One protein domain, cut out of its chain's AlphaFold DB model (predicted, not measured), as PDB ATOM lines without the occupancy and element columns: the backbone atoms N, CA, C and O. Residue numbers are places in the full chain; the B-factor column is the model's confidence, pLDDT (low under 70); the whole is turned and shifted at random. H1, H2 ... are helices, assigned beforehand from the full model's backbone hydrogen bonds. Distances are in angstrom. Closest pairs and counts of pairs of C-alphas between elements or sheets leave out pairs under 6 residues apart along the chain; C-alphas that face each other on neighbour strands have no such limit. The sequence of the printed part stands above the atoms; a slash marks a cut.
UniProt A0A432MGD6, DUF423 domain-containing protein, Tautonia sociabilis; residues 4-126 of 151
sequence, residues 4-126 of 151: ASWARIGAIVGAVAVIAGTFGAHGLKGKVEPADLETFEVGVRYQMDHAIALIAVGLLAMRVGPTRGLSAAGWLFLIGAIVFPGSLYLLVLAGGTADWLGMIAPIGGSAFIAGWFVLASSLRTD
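Overview. This is residues 4 to 126 of the 151 residues of the protein "DUF423 domain-containing protein" of Tautonia sociabilis (UniProt A0A432MGD6). Four helices stand side by side in an up-and-down bundle, each running against the one before, and make a rod with H2 and H3 between H1 and H4. The printed part has 123 residues, with H1 to H4 in chain order and no named strand: all helix. It is compact, with a radius of gyration of the C-alphas of 15.6 A, and spans 53 by 26 by 16 A.

Arrangement. H1, residues 4 to 28, and H2, residues 34 to 64, form a hairpin, closest at the C-alphas of Ala 7 and Ile 55, 4.1 A. H2 and H3, residues 68 to 93, form another, at Gly 43 and Pro 85, C-alphas 3.9 A apart. H3 and H4, residues 105 to 122, form a third at a shallow tilt of 21 degrees, C-alphas of Gly 80 and Gly 108 closest, 4.1 A. H1 and H4 are apart. Every O i to N i+4 pair is within hydrogen-bond range in H1, H2 and H4; 21 of 22 in H3.

Along the chain. H1 spans 34.6 A from C-alpha 4 at (12.576, 30.940, -18.854), H2 44.8 A, H3 37.0 A, and H4 25.6 A to C-alpha 122 at (16.083, 32.403, -36.293).

Size, cuts and confidence. The printed part has no cut; the link from H3 to H4 is long, and residues 125 to 126 are under pLDDT 70.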
ATOM      1  N   ALA A   4      12.973  30.400 -20.154       97.62
ATOM      2  CA  ALA A   4      12.576  30.940 -18.854       97.62
ATOM      3  C   ALA A   4      13.525  32.047 -18.359       97.62
ATOM      4  O   ALA A   4      13.066  33.028 -17.779       97.62
ATOM      5  N   SER A   5      14.837  31.926 -18.604       98.19
ATOM      6  CA  SER A   5      15.796  32.985 -18.263       98.19
ATOM      7  C   SER A   5      15.515  34.275 -19.034       98.19
ATOM      8  O   SER A   5      15.502  35.341 -18.426       98.19
ATOM      9  N   TRP A   6      15.239  34.192 -20.339       98.38
ATOM     10  CA  TRP A   6      14.931  35.373 -21.150       98.38
ATOM     11  C   TRP A   6      13.630  36.055 -20.738       98.38
ATOM     12  O   TRP A   6      13.612  37.272 -20.581       98.38
ATOM     13  N   ALA A   7      12.578  35.277 -20.467       98.62
ATOM     14  CA  ALA A   7      11.315  35.827 -19.982       98.62
ATOM     15  C   ALA A   7      11.467  36.538 -18.627       98.62
ATOM     16  O   ALA A   7      10.927  37.626 -18.440       98.62
ATOM     17  N   ARG A   8      12.258  35.972 -17.704       98.75
ATOM     18  CA  ARG A   8      12.570  36.615 -16.415       98.75
ATOM     19  C   ARG A   8      13.325  37.928 -16.595       98.75
ATOM     20  O   ARG A   8      12.967  38.917 -15.968       98.75
ATOM     21  N   ILE A   9      14.345  37.942 -17.454       98.75
ATOM     22  CA  ILE A   9      15.105  39.162 -17.746       98.75
ATOM     23  C   ILE A   9      14.182  40.218 -18.356       98.75
ATOM     24  O   ILE A   9      14.175  41.346 -17.878       98.75
ATOM     25  N   GLY A  10      13.362  39.854 -19.345       98.75
ATOM     26  CA  GLY A  10      12.398  40.774 -19.946       98.75
ATOM     27  C   GLY A  10      11.419  41.356 -18.922       98.75
ATOM     28  O   GLY A  10      11.217  42.562 -18.900       98.75
ATOM     29  N   ALA A  11      10.896  40.545 -17.997       98.88
ATOM     30  CA  ALA A  11      10.036  41.040 -16.917       98.88
ATOM     31  C   ALA A  11      10.751  42.046 -15.993       98.88
ATOM     32  O   ALA A  11      10.168  43.068 -15.631       98.88
ATOM     33  N   ILE A  12      12.017  41.794 -15.644       98.88
ATOM     34  CA  ILE A  12      12.826  42.718 -14.832       98.88
ATOM     35  C   ILE A  12      13.080  44.026 -15.591       98.88
ATOM     36  O   ILE A  12      12.882  45.101 -15.031       98.88
ATOM     37  N   VAL A  13      13.471  43.951 -16.867       98.81
ATOM     38  CA  VAL A  13      13.684  45.138 -17.714       98.81
ATOM     39  C   VAL A  13      12.388  45.947 -17.842       98.81
ATOM     40  O   VAL A  13      12.421  47.170 -17.729       98.81
ATOM     41  N   GLY A  14      11.242  45.278 -17.988       98.88
ATOM     42  CA  GLY A  14       9.929  45.922 -18.023       98.88
ATOM     43  C   GLY A  14       9.590  46.631 -16.712       98.88
ATOM     44  O   GLY A  14       9.138  47.771 -16.734       98.88
ATOM     45  N   ALA A  15       9.872  46.010 -15.563       98.88
ATOM     46  CA  ALA A  15       9.684  46.652 -14.261       98.88
ATOM     47  C   ALA A  15      10.552  47.914 -14.109       98.88
ATOM     48  O   ALA A  15      10.059  48.943 -13.647       98.88
ATOM     49  N   VAL A  16      11.813  47.869 -14.556       98.81
ATOM     50  CA  VAL A  16      12.695  49.050 -14.577       98.81
ATOM     51  C   VAL A  16      12.123  50.144 -15.480       98.81
ATOM     52  O   VAL A  16      12.092  51.301 -15.068       98.81
ATOM     53  N   ALA A  17      11.612  49.792 -16.663       98.75
ATOM     54  CA  ALA A  17      10.976  50.750 -17.563       98.75
ATOM     55  C   ALA A  17       9.733  51.404 -16.931       98.75
ATOM     56  O   ALA A  17       9.564  52.615 -17.042       98.75
ATOM     57  N   VAL A  18       8.893  50.653 -16.204       98.69
ATOM     58  CA  VAL A  18       7.745  51.226 -15.467       98.69
ATOM     59  C   VAL A  18       8.214  52.211 -14.397       98.69
ATOM     60  O   VAL A  18       7.694  53.325 -14.327       98.69
ATOM     61  N   ILE A  19       9.211  51.832 -13.591       98.75
ATOM     62  CA  ILE A  19       9.778  52.708 -12.555       98.75
ATOM     63  C   ILE A  19      10.309  53.994 -13.197       98.75
ATOM     64  O   ILE A  19       9.929  55.089 -12.777       98.75
ATOM     65  N   ALA A  20      11.111  53.877 -14.256       98.50
ATOM     66  CA  ALA A  20      11.627  55.024 -14.995       98.50
ATOM     67  C   ALA A  20      10.489  55.898 -15.550       98.50
ATOM     68  O   ALA A  20      10.489  57.104 -15.325       98.50
ATOM     69  N   GLY A  21       9.468  55.309 -16.176       98.31
ATOM     70  CA  GLY A  21       8.300  56.033 -16.691       98.31
ATOM     71  C   GLY A  21       7.556  56.825 -15.617       98.31
ATOM     72  O   GLY A  21       7.259  58.006 -15.807       98.31
ATOM     73  N   THR A  22       7.315  56.217 -14.452       98.12
ATOM     74  CA  THR A  22       6.692  56.930 -13.323       98.12
ATOM     75  C   THR A  22       7.559  58.075 -12.809       98.12
ATOM     76  O   THR A  22       7.032  59.150 -12.503       98.12
ATOM     77  N   PHE A  23       8.878  57.874 -12.776       97.94
ATOM     78  CA  PHE A  23       9.842  58.890 -12.381       97.94
ATOM     79  C   PHE A  23       9.911  60.045 -13.389       97.94
ATOM     80  O   PHE A  23       9.945  61.197 -12.971       97.94
ATOM     81  N   GLY A  24       9.834  59.787 -14.696       97.38
ATOM     82  CA  GLY A  24       9.714  60.843 -15.705       97.38
ATOM     83  C   GLY A  24       8.448  61.682 -15.499       97.38
ATOM     84  O   GLY A  24       8.519  62.899 -15.314       97.38
ATOM     85  N   ALA A  25       7.292  61.018 -15.420       95.31
ATOM     86  CA  ALA A  25       5.988  61.680 -15.351       95.31
ATOM     87  C   ALA A  25       5.764  62.517 -14.076       95.31
ATOM     88  O   ALA A  25       5.099  63.553 -14.141       95.31
ATOM     89  N   HIS A  26       6.298  62.083 -12.929       96.25
ATOM     90  CA  HIS A  26       6.079  62.747 -11.633       96.25
ATOM     91  C   HIS A  26       7.342  63.408 -11.069       96.25
ATOM     92  O   HIS A  26       7.263  64.433 -10.397       96.25
ATOM     93  N   GLY A  27       8.507  62.807 -11.298       95.38
ATOM     94  CA  GLY A  27       9.782  63.228 -10.722       95.38
ATOM     95  C   GLY A  27      10.506  64.294 -11.539       95.38
ATOM     96  O   GLY A  27      11.112  65.176 -10.924       95.38
ATOM     97  N   LEU A  28      10.428  64.231 -12.876       95.50
ATOM     98  CA  LEU A  28      11.120  65.148 -13.798       95.50
ATOM     99  C   LEU A  28      10.218  66.232 -14.393       95.50
ATOM    100  O   LEU A  28      10.700  67.320 -14.706       95.50
ATOM    101  N   LYS A  29       8.918  65.970 -14.542       93.69
ATOM    102  CA  LYS A  29       7.973  66.932 -15.122       93.69
ATOM    103  C   LYS A  29       8.014  68.283 -14.392       93.69
ATOM    104  O   LYS A  29       7.830  68.350 -13.180       93.69
ATOM    105  N   GLY A  30       8.253  69.357 -15.147       94.44
ATOM    106  CA  GLY A  30       8.389  70.720 -14.616       94.44
ATOM    107  C   GLY A  30       9.743  71.031 -13.963       94.44
ATOM    108  O   GLY A  30       9.911  72.133 -13.451       94.44
ATOM    109  N   LYS A  31      10.695  70.086 -13.968       95.19
ATOM    110  CA  LYS A  31      12.078  70.284 -13.492       95.19
ATOM    111  C   LYS A  31      13.124  70.247 -14.604       95.19
ATOM    112  O   LYS A  31      14.235  70.711 -14.388       95.19
ATOM    113  N   VAL A  32      12.778  69.667 -15.749       95.00
ATOM    114  CA  VAL A  32      13.596  69.640 -16.968       95.00
ATOM    115  C   VAL A  32      12.818  70.282 -18.111       95.00
ATOM    116  O   VAL A  32      11.587  70.397 -18.032       95.00
ATOM    117  N   GLU A  33      13.523  70.682 -19.167       94.88
ATOM    118  CA  GLU A  33      12.890  71.232 -20.362       94.88
ATOM    119  C   GLU A  33      11.949  70.200 -21.013       94.88
ATOM    120  O   GLU A  33      12.209  68.993 -20.955       94.88
ATOM    121  N   PRO A  34      10.854  70.632 -21.668       95.19
ATOM    122  CA  PRO A  34       9.916  69.709 -22.307       95.19
ATOM    123  C   PRO A  34      10.575  68.742 -23.305       95.19
ATOM    124  O   PRO A  34      10.198  67.573 -23.352       95.19
ATOM    125  N   ALA A  35      11.584  69.203 -24.053       94.31
ATOM    126  CA  ALA A  35      12.330  68.378 -25.009       94.31
ATOM    127  C   ALA A  35      13.190  67.294 -24.325       94.31
ATOM    128  O   ALA A  35      13.312  66.173 -24.828       94.31
ATOM    129  N   ASP A  36      13.743  67.592 -23.148       94.81
ATOM    130  CA  ASP A  36      14.499  66.621 -22.353       94.81
ATOM    131  C   ASP A  36      13.566  65.577 -21.739       94.81
ATOM    132  O   ASP A  36      13.881  64.385 -21.717       94.81
ATOM    133  N   LEU A  37      12.378  65.993 -21.289       96.75
ATOM    134  CA  LEU A  37      11.363  65.054 -20.815       96.75
ATOM    135  C   LEU A  37      10.915  64.108 -21.936       96.75
ATOM    136  O   LEU A  37      10.835  62.900 -21.714       96.75
ATOM    137  N   GLU A  38      10.684  64.626 -23.143       97.00
ATOM    138  CA  GLU A  38      10.372  63.799 -24.312       97.00
ATOM    139  C   GLU A  38      11.504  62.801 -24.605       97.00
ATOM    140  O   GLU A  38      11.250  61.606 -24.780       97.00
ATOM    141  N   THR A  39      12.758  63.257 -24.562       96.19
ATOM    142  CA  THR A  39      13.945  62.403 -24.732       96.19
ATOM    143  C   THR A  39      14.004  61.288 -23.684       96.19
ATOM    144  O   THR A  39      14.242  60.122 -24.017       96.19
ATOM    145  N   PHE A  40      13.727  61.607 -22.418       97.50
ATOM    146  CA  PHE A  40      13.651  60.616 -21.346       97.50
ATOM    147  C   PHE A  40      12.551  59.581 -21.625       97.50
ATOM    148  O   PHE A  40      12.777  58.372 -21.521       97.50
ATOM    149  N   GLU A  41      11.364  60.036 -22.028       98.06
ATOM    150  CA  GLU A  41      10.236  59.161 -22.344       98.06
ATOM    151  C   GLU A  41      10.477  58.288 -23.585       98.06
ATOM    152  O   GLU A  41       9.933  57.182 -23.659       98.06
ATOM    153  N   VAL A  42      11.280  58.733 -24.556       97.94
ATOM    154  CA  VAL A  42      11.745  57.881 -25.664       97.94
ATOM    155  C   VAL A  42      12.580  56.721 -25.120       97.94
ATOM    156  O   VAL A  42      12.346  55.572 -25.503       97.94
ATOM    157  N   GLY A  43      13.486  56.979 -24.173       98.12
ATOM    158  CA  GLY A  43      14.228  55.924 -23.474       98.12
ATOM    159  C   GLY A  43      13.295  54.904 -22.812       98.12
ATOM    160  O   GLY A  43      13.408  53.703 -23.067       98.12
ATOM    161  N   VAL A  44      12.305  55.376 -22.049       98.75
ATOM    162  CA  VAL A  44      11.322  54.514 -21.365       98.75
ATOM    163  C   VAL A  44      10.574  53.617 -22.346       98.75
ATOM    164  O   VAL A  44      10.460  52.409 -22.116       98.75
ATOM    165  N   ARG A  45      10.099  54.190 -23.456       98.69
ATOM    166  CA  ARG A  45       9.376  53.459 -24.504       98.69
ATOM    167  C   ARG A  45      10.234  52.344 -25.099       98.69
ATOM    168  O   ARG A  45       9.840  51.183 -25.040       98.69
ATOM    169  N   TYR A  46      11.450  52.663 -25.547       98.50
ATOM    170  CA  TYR A  46      12.355  51.662 -26.125       98.50
ATOM    171  C   TYR A  46      12.771  50.577 -25.121       98.50
ATOM    172  O   TYR A  46      12.948  49.421 -25.518       98.50
ATOM    173  N   GLN A  47      12.916  50.916 -23.834       98.75
ATOM    174  CA  GLN A  47      13.208  49.936 -22.788       98.75
ATOM    175  C   GLN A  47      12.037  48.961 -22.585       98.75
ATOM    176  O   GLN A  47      12.263  47.756 -22.474       98.75
ATOM    177  N   MET A  48      10.796  49.461 -22.582       98.81
ATOM    178  CA  MET A  48       9.593  48.630 -22.468       98.81
ATOM    179  C   MET A  48       9.370  47.755 -23.710       98.81
ATOM    180  O   MET A  48       9.125  46.555 -23.578       98.81
ATOM    181  N   ASP A  49       9.524  48.306 -24.914       98.75
ATOM    182  CA  ASP A  49       9.363  47.548 -26.162       98.75
ATOM    183  C   ASP A  49      10.316  46.345 -26.210       98.75
ATOM    184  O   ASP A  49       9.930  45.225 -26.563       98.75
ATOM    185  N   HIS A  50      11.562  46.540 -25.771       98.69
ATOM    186  CA  HIS A  50      12.560  45.473 -25.765       98.69
ATOM    187  C   HIS A  50      12.476  44.553 -24.543       98.69
ATOM    188  O   HIS A  50      12.889  43.394 -24.631       98.69
ATOM    189  N   ALA A  51      11.863  44.990 -23.440       98.88
ATOM    190  CA  ALA A  51      11.424  44.093 -22.374       98.88
ATOM    191  C   ALA A  51      10.403  43.074 -22.901       98.88
ATOM    192  O   ALA A  51      10.550  41.867 -22.683       98.88
ATOM    193  N   ILE A  52       9.407  43.545 -23.658       98.81
ATOM    194  CA  ILE A  52       8.397  42.693 -24.294       98.81
ATOM    195  C   ILE A  52       9.052  41.774 -25.332       98.81
ATOM    196  O   ILE A  52       8.767  40.575 -25.351       98.81
ATOM    197  N   ALA A  53       9.985  42.287 -26.140       98.62
ATOM    198  CA  ALA A  53      10.737  41.471 -27.093       98.62
ATOM    199  C   ALA A  53      11.537  40.347 -26.401       98.62
ATOM    200  O   ALA A  53      11.524  39.207 -26.865       98.62
ATOM    201  N   LEU A  54      12.181  40.620 -25.261       98.81
ATOM    202  CA  LEU A  54      12.883  39.609 -24.456       98.81
ATOM    203  C   LEU A  54      11.935  38.533 -23.912       98.81
ATOM    204  O   LEU A  54      12.264  37.342 -23.955       98.81
ATOM    205  N   ILE A  55      10.745  38.930 -23.447       98.81
ATOM    206  CA  ILE A  55       9.696  37.983 -23.049       98.81
ATOM    207  C   ILE A  55       9.294  37.117 -24.244       98.81
ATOM    208  O   ILE A  55       9.271  35.891 -24.121       98.81
ATOM    209  N   ALA A  56       9.061  37.720 -25.410       98.50
ATOM    210  CA  ALA A  56       8.712  36.998 -26.629       98.50
ATOM    211  C   ALA A  56       9.806  35.999 -27.047       98.50
ATOM    212  O   ALA A  56       9.489  34.846 -27.339       98.50
ATOM    213  N   VAL A  57      11.088  36.384 -26.998       98.38
ATOM    214  CA  VAL A  57      12.231  35.479 -27.232       98.38
ATOM    215  C   VAL A  57      12.207  34.304 -26.252       98.38
ATOM    216  O   VAL A  57      12.408  33.157 -26.659       98.38
ATOM    217  N   GLY A  58      11.933  34.566 -24.972       98.25
ATOM    218  CA  GLY A  58      11.814  33.529 -23.952       98.25
ATOM    219  C   GLY A  58      10.685  32.540 -24.230       98.25
ATOM    220  O   GLY A  58      10.912  31.327 -24.210       98.25
ATOM    221  N   LEU A  59       9.497  33.047 -24.560       98.38
ATOM    222  CA  LEU A  59       8.326  32.236 -24.906       98.38
ATOM    223  C   LEU A  59       8.560  31.409 -26.178       98.38
ATOM    224  O   LEU A  59       8.259  30.214 -26.203       98.38
ATOM    225  N   LEU A  60       9.167  32.004 -27.207       97.06
ATOM    226  CA  LEU A  60       9.573  31.305 -28.428       97.06
ATOM    227  C   LEU A  60      10.552  30.171 -28.119       97.06
ATOM    228  O   LEU A  60      10.313  29.036 -28.523       97.06
ATOM    229  N   ALA A  61      11.602  30.436 -27.341       96.75
ATOM    230  CA  ALA A  61      12.580  29.420 -26.958       96.75
ATOM    231  C   ALA A  61      11.966  28.285 -26.118       96.75
ATOM    232  O   ALA A  61      12.413  27.144 -26.219       96.75
ATOM    233  N   MET A  62      10.938  28.559 -25.309       96.94
ATOM    234  CA  MET A  62      10.174  27.510 -24.616       96.94
ATOM    235  C   MET A  62       9.316  26.683 -25.582       96.94
ATOM    236  O   MET A  62       9.134  25.488 -25.365       96.94
ATOM    237  N   ARG A  63       8.800  27.300 -26.652       95.88
ATOM    238  CA  ARG A  63       7.902  26.655 -27.618       95.88
ATOM    239  C   ARG A  63       8.617  25.811 -28.672       95.88
ATOM    240  O   ARG A  63       8.071  24.777 -29.063       95.88
ATOM    241  N   VAL A  64       9.762  26.270 -29.177       93.25
ATOM    242  CA  VAL A  64      10.505  25.619 -30.281       93.25
ATOM    243  C   VAL A  64      11.867  25.066 -29.855       93.25
ATOM    244  O   VAL A  64      12.573  24.475 -30.664       93.25
ATOM    245  N   GLY A  65      12.228  25.231 -28.582       93.81
ATOM    246  CA  GLY A  65      13.535  24.874 -28.045       93.81
ATOM    247  C   GLY A  65      14.540  26.034 -28.109       93.81
ATOM    248  O   GLY A  65      14.440  26.925 -28.960       93.81
ATOM    249  N   PRO A  66      15.528  26.067 -27.195       94.19
ATOM    250  CA  PRO A  66      16.550  27.103 -27.189       94.19
ATOM    251  C   PRO A  66      17.500  26.931 -28.378       94.19
ATOM    252  O   PRO A  66      18.139  25.893 -28.533       94.19
ATOM    253  N   THR A  67      17.660  27.980 -29.186       95.38
ATOM    254  CA  THR A  67      18.618  28.007 -30.300       95.38
ATOM    255  C   THR A  67      19.689  29.077 -30.088       95.38
ATOM    256  O   THR A  67      19.535  30.003 -29.278       95.38
ATOM    257  N   ARG A  68      20.803  28.959 -30.828       95.50
ATOM    258  CA  ARG A  68      21.859  29.985 -30.846       95.50
ATOM    259  C   ARG A  68      21.320  31.326 -31.343       95.50
ATOM    260  O   ARG A  68      21.614  32.344 -30.732       95.50
ATOM    261  N   GLY A  69      20.488  31.306 -32.384       96.81
ATOM    262  CA  GLY A  69      19.876  32.505 -32.951       96.81
ATOM    263  C   GLY A  69      18.936  33.221 -31.974       96.81
ATOM    264  O   GLY A  69      19.109  34.410 -31.727       96.81
ATOM    265  N   LEU A  70      18.038  32.490 -31.298       97.31
ATOM    266  CA  LEU A  70      17.175  33.080 -30.262       97.31
ATOM    267  C   LEU A  70      17.988  33.646 -29.089       97.31
ATOM    268  O   LEU A  70      17.678  34.720 -28.581       97.31
ATOM    269  N   SER A  71      19.058  32.955 -28.674       97.62
ATOM    270  CA  SER A  71      19.947  33.477 -27.627       97.62
ATOM    271  C   SER A  71      20.706  34.731 -28.077       97.62
ATOM    272  O   SER A  71      20.878  35.640 -27.273       97.62
ATOM    273  N   ALA A  72      21.141  34.800 -29.336       98.19
ATOM    274  CA  ALA A  72      21.806  35.978 -29.886       98.19
ATOM    275  C   ALA A  72      20.851  37.180 -29.976       98.19
ATOM    276  O   ALA A  72      21.220  38.268 -29.541       98.19
ATOM    277  N   ALA A  73      19.610  36.978 -30.436       98.38
ATOM    278  CA  ALA A  73      18.575  38.015 -30.420       98.38
ATOM    279  C   ALA A  73      18.310  38.533 -28.996       98.38
ATOM    280  O   ALA A  73      18.289  39.741 -28.777       98.38
ATOM    281  N   GLY A  74      18.187  37.627 -28.017       98.44
ATOM    282  CA  GLY A  74      18.016  37.992 -26.608       98.44
ATOM    283  C   GLY A  74      19.151  38.869 -26.071       98.44
ATOM    284  O   GLY A  74      18.894  39.898 -25.454       98.44
ATOM    285  N   TRP A  75      20.411  38.525 -26.353       98.69
ATOM    286  CA  TRP A  75      21.548  39.358 -25.944       98.69
ATOM    287  C   TRP A  75      21.560  40.729 -26.617       98.69
ATOM    288  O   TRP A  75      21.804  41.727 -25.944       98.69
ATOM    289  N   LEU A  76      21.270  40.791 -27.917       98.69
ATOM    290  CA  LEU A  76      21.215  42.045 -28.668       98.69
ATOM    291  C   LEU A  76      20.132  42.986 -28.120       98.69
ATOM    292  O   LEU A  76      20.404  44.165 -27.888       98.69
ATOM    293  N   PHE A  77      18.943  42.455 -27.820       98.81
ATOM    294  CA  PHE A  77      17.886  43.226 -27.165       98.81
ATOM    295  C   PHE A  77      18.266  43.663 -25.754       98.81
ATOM    296  O   PHE A  77      18.024  44.813 -25.405       98.81
ATOM    297  N   LEU A  78      18.885  42.795 -24.951       98.75
ATOM    298  CA  LEU A  78      19.292  43.149 -23.591       98.75
ATOM    299  C   LEU A  78      20.353  44.255 -23.577       98.75
ATOM    300  O   LEU A  78      20.220  45.218 -22.826       98.75
ATOM    301  N   ILE A  79      21.385  44.140 -24.417       98.50
ATOM    302  CA  ILE A  79      22.438  45.158 -24.531       98.50
ATOM    303  C   ILE A  79      21.827  46.482 -24.990       98.50
ATOM    304  O   ILE A  79      22.064  47.510 -24.357       98.50
ATOM    305  N   GLY A  80      20.991  46.461 -26.031       98.38
ATOM    306  CA  GLY A  80      20.289  47.659 -26.484       98.38
ATOM    307  C   GLY A  80      19.417  48.275 -25.383       98.38
ATOM    308  O   GLY A  80      19.472  49.484 -25.181       98.38
ATOM    309  N   ALA A  81      18.689  47.457 -24.612       98.44
ATOM    310  CA  ALA A  81      17.771  47.891 -23.551       98.44
ATOM    311  C   ALA A  81      18.478  48.445 -22.309       98.44
ATOM    312  O   ALA A  81      17.821  48.993 -21.425       98.44
ATOM    313  N   ILE A  82      19.800  48.314 -22.238       98.31
ATOM    314  CA  ILE A  82      20.639  48.970 -21.238       98.31
ATOM    315  C   ILE A  82      21.270  50.223 -21.850       98.31
ATOM    316  O   ILE A  82      21.139  51.314 -21.301       98.31
ATOM    317  N   VAL A  83      21.931  50.075 -23.001       97.88
ATOM    318  CA  VAL A  83      22.766  51.119 -23.610       97.88
ATOM    319  C   VAL A  83      21.929  52.276 -24.153       97.88
ATOM    320  O   VAL A  83      22.205  53.428 -23.825       97.88
ATOM    321  N   PHE A  84      20.899  51.991 -24.955       97.56
ATOM    322  CA  PHE A  84      20.077  53.026 -25.583       97.56
ATOM    323  C   PHE A  84      19.307  53.853 -24.541       97.56
ATOM    324  O   PHE A  84      19.613  55.038 -24.399       97.56
ATOM    325  N   PRO A  85      18.380  53.278 -23.748       97.75
ATOM    326  CA  PRO A  85      17.617  54.070 -22.792       97.75
ATOM    327  C   PRO A  85      18.501  54.630 -21.675       97.75
ATOM    328  O   PRO A  85      18.303  55.771 -21.278       97.75
ATOM    329  N   GLY A  86      19.527  53.892 -21.228       96.69
ATOM    330  CA  GLY A  86      20.477  54.381 -20.229       96.69
ATOM    331  C   GLY A  86      21.206  55.646 -20.679       96.69
ATOM    332  O   GLY A  86      21.340  56.578 -19.888       96.69
ATOM    333  N   SER A  87      21.613  55.723 -21.950       96.06
ATOM    334  CA  SER A  87      22.241  56.933 -22.494       96.06
ATOM    335  C   SER A  87      21.299  58.141 -22.495       96.06
ATOM    336  O   SER A  87      21.714  59.224 -22.088       96.06
ATOM    337  N   LEU A  88      20.022  57.955 -22.853       96.00
ATOM    338  CA  LEU A  88      19.022  59.028 -22.848       96.00
ATOM    339  C   LEU A  88      18.662  59.470 -21.424       96.00
ATOM    340  O   LEU A  88      18.556  60.666 -21.160       96.00
ATOM    341  N   TYR A  89      18.534  58.527 -20.485       96.88
ATOM    342  CA  TYR A  89      18.294  58.855 -19.078       96.88
ATOM    343  C   TYR A  89      19.438  59.679 -18.501       96.88
ATOM    344  O   TYR A  89      19.197  60.701 -17.867       96.88
ATOM    345  N   LEU A  90      20.683  59.255 -18.731       95.25
ATOM    346  CA  LEU A  90      21.855  59.971 -18.236       95.25
ATOM    347  C   LEU A  90      22.013  61.343 -18.896       95.25
ATOM    348  O   LEU A  90      22.377  62.284 -18.200       95.25
ATOM    349  N   LEU A  91      21.704  61.478 -20.189       93.50
ATOM    350  CA  LEU A  91      21.743  62.764 -20.891       93.50
ATOM    351  C   LEU A  91      20.809  63.789 -20.230       93.50
ATOM    352  O   LEU A  91      21.232  64.903 -19.919       93.50
ATOM    353  N   VAL A  92      19.571  63.380 -19.947       94.38
ATOM    354  CA  VAL A  92      18.558  64.230 -19.302       94.38
ATOM    355  C   VAL A  92      18.925  64.525 -17.848       94.38
ATOM    356  O   VAL A  92      18.849  65.666 -17.401       94.38
ATOM    357  N   LEU A  93      19.381  63.518 -17.098       93.62
ATOM    358  CA  LEU A  93      19.768  63.685 -15.693       93.62
ATOM    359  C   LEU A  93      21.048  64.514 -15.510       93.62
ATOM    360  O   LEU A  93      21.210  65.151 -14.471       93.62
ATOM    361  N   ALA A  94      21.938  64.533 -16.502       91.31
ATOM    362  CA  ALA A  94      23.111  65.404 -16.538       91.31
ATOM    363  C   ALA A  94      22.790  66.831 -17.030       91.31
ATOM    364  O   ALA A  94      23.707  67.643 -17.174       91.31
ATOM    365  N   GLY A  95      21.519  67.140 -17.321       83.88
ATOM    366  CA  GLY A  95      21.087  68.447 -17.820       83.88
ATOM    367  C   GLY A  95      21.701  68.813 -19.171       83.88
ATOM    368  O   GLY A  95      22.085  69.963 -19.366       83.88
ATOM    369  N   GLY A  96      21.905  67.833 -20.058       71.69
ATOM    370  CA  GLY A  96      22.468  68.074 -21.393       71.69
ATOM    371  C   GLY A  96      23.962  68.422 -21.418       71.69
ATOM    372  O   GLY A  96      24.507  68.702 -22.472       71.69
ATOM    373  N   THR A  97      24.673  68.373 -20.289       74.62
ATOM    374  CA  THR A  97      26.120  68.685 -20.241       74.62
ATOM    375  C   THR A  97      27.022  67.563 -20.776       74.62
ATOM    376  O   THR A  97      28.240  67.723 -20.875       74.62
ATOM    377  N   ALA A  98      26.438  66.412 -21.113       78.81
ATOM    378  CA  ALA A  98      27.136  65.192 -21.494       78.81
ATOM    379  C   ALA A  98      26.730  64.721 -22.901       78.81
ATOM    380  O   ALA A  98      26.321  63.576 -23.084       78.81
ATOM    381  N   ASP A  99      26.886  65.589 -23.904       75.44
ATOM    382  CA  ASP A  99      26.508  65.336 -25.308       75.44
ATOM    383  C   ASP A  99      27.101  64.047 -25.902       75.44
ATOM    384  O   ASP A  99      26.500  63.404 -26.764       75.44
ATOM    385  N   TRP A 100      28.262  63.609 -25.405       80.94
ATOM    386  CA  TRP A 100      28.887  62.346 -25.808       80.94
ATOM    387  C   TRP A 100      28.004  61.119 -25.514       80.94
ATOM    388  O   TRP A 100      28.113  60.107 -26.207       80.94
ATOM    389  N   LEU A 101      27.088  61.203 -24.541       78.88
ATOM    390  CA  LEU A 101      26.092  60.161 -24.276       78.88
ATOM    391  C   LEU A 101      25.123  60.000 -25.452       78.88
ATOM    392  O   LEU A 101      24.738  58.877 -25.775       78.88
ATOM    393  N   GLY A 102      24.803  61.089 -26.158       75.19
ATOM    394  CA  GLY A 102      24.016  61.036 -27.389       75.19
ATOM    395  C   GLY A 102      24.687  60.193 -28.480       75.19
ATOM    396  O   GLY A 102      24.006  59.516 -29.245       75.19
ATOM    397  N   MET A 103      26.024  60.135 -28.504       84.94
ATOM    398  CA  MET A 103      26.782  59.295 -29.444       84.94
ATOM    399  C   MET A 103      26.766  57.802 -29.078       84.94
ATOM    400  O   MET A 103      27.061  56.961 -29.928       84.94
ATOM    401  N   ILE A 104      26.391  57.449 -27.844       89.94
ATOM    402  CA  ILE A 104      26.244  56.054 -27.401       89.94
ATOM    403  C   ILE A 104      24.888  55.477 -27.825       89.94
ATOM    404  O   ILE A 104      24.803  54.285 -28.136       89.94
ATOM    405  N   ALA A 105      23.840  56.303 -27.895       88.94
ATOM    406  CA  ALA A 105      22.505  55.860 -28.295       88.94
ATOM    407  C   ALA A 105      22.502  55.093 -29.642       88.94
ATOM    408  O   ALA A 105      21.949  53.991 -29.682       88.94
ATOM    409  N   PRO A 106      23.192  55.535 -30.717       92.69
ATOM    410  CA  PRO A 106      23.309  54.772 -31.963       92.69
ATOM    411  C   PRO A 106      23.839  53.343 -31.802       92.69
ATOM    412  O   PRO A 106      23.422  52.453 -32.545       92.69
ATOM    413  N   ILE A 107      24.718  53.087 -30.829       95.56
ATOM    414  CA  ILE A 107      25.258  51.745 -30.562       95.56
ATOM    415  C   ILE A 107      24.146  50.838 -30.023       95.56
ATOM    416  O   ILE A 107      23.951  49.724 -30.515       95.56
ATOM    417  N   GLY A 108      23.370  51.333 -29.055       96.19
ATOM    418  CA  GLY A 108      22.220  50.606 -28.517       96.19
ATOM    419  C   GLY A 108      21.116  50.398 -29.560       96.19
ATOM    420  O   GLY A 108      20.588  49.294 -29.687       96.19
ATOM    421  N   GLY A 109      20.832  51.419 -30.375       97.00
ATOM    422  CA  GLY A 109      19.877  51.325 -31.484       97.00
ATOM    423  C   GLY A 109      20.301  50.300 -32.541       97.00
ATOM    424  O   GLY A 109      19.489  49.497 -32.997       97.00
ATOM    425  N   SER A 110      21.594  50.252 -32.868       98.00
ATOM    426  CA  SER A 110      22.152  49.249 -33.783       98.00
ATOM    427  C   SER A 110      22.014  47.830 -33.228       98.00
ATOM    428  O   SER A 110      21.676  46.909 -33.974       98.00
ATOM    429  N   ALA A 111      22.206  47.648 -31.916       98.19
ATOM    430  CA  ALA A 111      21.981  46.363 -31.257       98.19
ATOM    431  C   ALA A 111      20.509  45.927 -31.356       98.19
ATOM    432  O   ALA A 111      20.245  44.775 -31.696       98.19
ATOM    433  N   PHE A 112      19.552  46.839 -31.155       98.38
ATOM    434  CA  PHE A 112      18.129  46.542 -31.359       98.38
ATOM    435  C   PHE A 112      17.826  46.094 -32.788       98.38
ATOM    436  O   PHE A 112      17.221  45.038 -32.982       98.38
ATOM    437  N   ILE A 113      18.287  46.852 -33.785       98.56
ATOM    438  CA  ILE A 113      18.088  46.530 -35.204       98.56
ATOM    439  C   ILE A 113      18.648  45.138 -35.522       98.56
ATOM    440  O   ILE A 113      17.945  44.292 -36.079       98.56
ATOM    441  N   ALA A 114      19.891  44.864 -35.115       98.44
ATOM    442  CA  ALA A 114      20.509  43.555 -35.298       98.44
ATOM    443  C   ALA A 114      19.717  42.446 -34.584       98.44
ATOM    444  O   ALA A 114      19.519  41.372 -35.155       98.44
ATOM    445  N   GLY A 115      19.221  42.703 -33.370       98.31
ATOM    446  CA  GLY A 115      18.411  41.760 -32.599       98.31
ATOM    447  C   GLY A 115      17.140  41.343 -33.333       98.31
ATOM    448  O   GLY A 115      16.851  40.149 -33.426       98.31
ATOM    449  N   TRP A 116      16.431  42.299 -33.937       98.38
ATOM    450  CA  TRP A 116      15.236  42.022 -34.738       98.38
ATOM    451  C   TRP A 116      15.551  41.214 -35.999       98.38
ATOM    452  O   TRP A 116      14.847  40.243 -36.288       98.38
ATOM    453  N   PHE A 117      16.634  41.536 -36.714       98.31
ATOM    454  CA  PHE A 117      17.062  40.747 -37.875       98.31
ATOM    455  C   PHE A 117      17.459  39.317 -37.500       98.31
ATOM    456  O   PHE A 117      17.081  38.368 -38.192       98.31
ATOM    457  N   VAL A 118      18.186  39.145 -36.394       97.44
ATOM    458  CA  VAL A 118      18.574  37.824 -35.882       97.44
ATOM    459  C   VAL A 118      17.350  37.038 -35.417       97.44
ATOM    460  O   VAL A 118      17.252  35.845 -35.696       97.44
ATOM    461  N   LEU A 119      16.386  37.678 -34.753       97.06
ATOM    462  CA  LEU A 119      15.131  37.026 -34.383       97.06
ATOM    463  C   LEU A 119      14.379  36.556 -35.636       97.06
ATOM    464  O   LEU A 119      14.003  35.387 -35.716       97.06
ATOM    465  N   ALA A 120      14.233  37.421 -36.640       96.50
ATOM    466  CA  ALA A 120      13.556  37.095 -37.893       96.50
ATOM    467  C   ALA A 120      14.232  35.941 -38.657       96.50
ATOM    468  O   ALA A 120      13.542  35.076 -39.201       96.50
ATOM    469  N   SER A 121      15.568  35.890 -38.687       94.62
ATOM    470  CA  SER A 121      16.304  34.789 -39.323       94.62
ATOM    471  C   SER A 121      16.226  33.491 -38.516       94.62
ATOM    472  O   SER A 121      16.109  32.423 -39.106       94.62
ATOM    473  N   SER A 122      16.188  33.571 -37.183       89.44
ATOM    474  CA  SER A 122      16.083  32.403 -36.293       89.44
ATOM    475  C   SER A 122      14.760  31.652 -36.432       89.44
ATOM    476  O   SER A 122      14.694  30.461 -36.139       89.44
ATOM    477  N   LEU A 123      13.704  32.339 -36.872       85.31
ATOM    478  CA  LEU A 123      12.402  31.728 -37.147       85.31
ATOM    479  C   LEU A 123      12.367  30.993 -38.495       85.31
ATOM    480  O   LEU A 123      11.449  30.207 -38.739       85.31
ATOM    481  N   ARG A 124      13.365  31.197 -39.365       74.81
ATOM    482  CA  ARG A 124      13.546  30.406 -40.586       74.81
ATOM    483  C   ARG A 124      14.206  29.085 -40.200       74.81
ATOM    484  O   ARG A 124      15.420  28.950 -40.216       74.81
ATOM    485  N   THR A 125      13.391  28.120 -39.793       64.38
ATOM    486  CA  THR A 125      13.804  26.717 -39.682       64.38
ATOM    487  C   THR A 125      13.347  26.000 -40.947       64.38
ATOM    488  O   THR A 125      12.184  26.121 -41.336       64.38
ATOM    489  N   ASP A 126      14.277  25.316 -41.606       52.91
ATOM    490  CA  ASP A 126      14.123  24.653 -42.900       52.91
ATOM    491  C   ASP A 126      12.821  23.848 -43.014       52.91
ATOM    492  O   ASP A 126      12.684  22.739 -42.493       52.91
TER     493      ASP A 126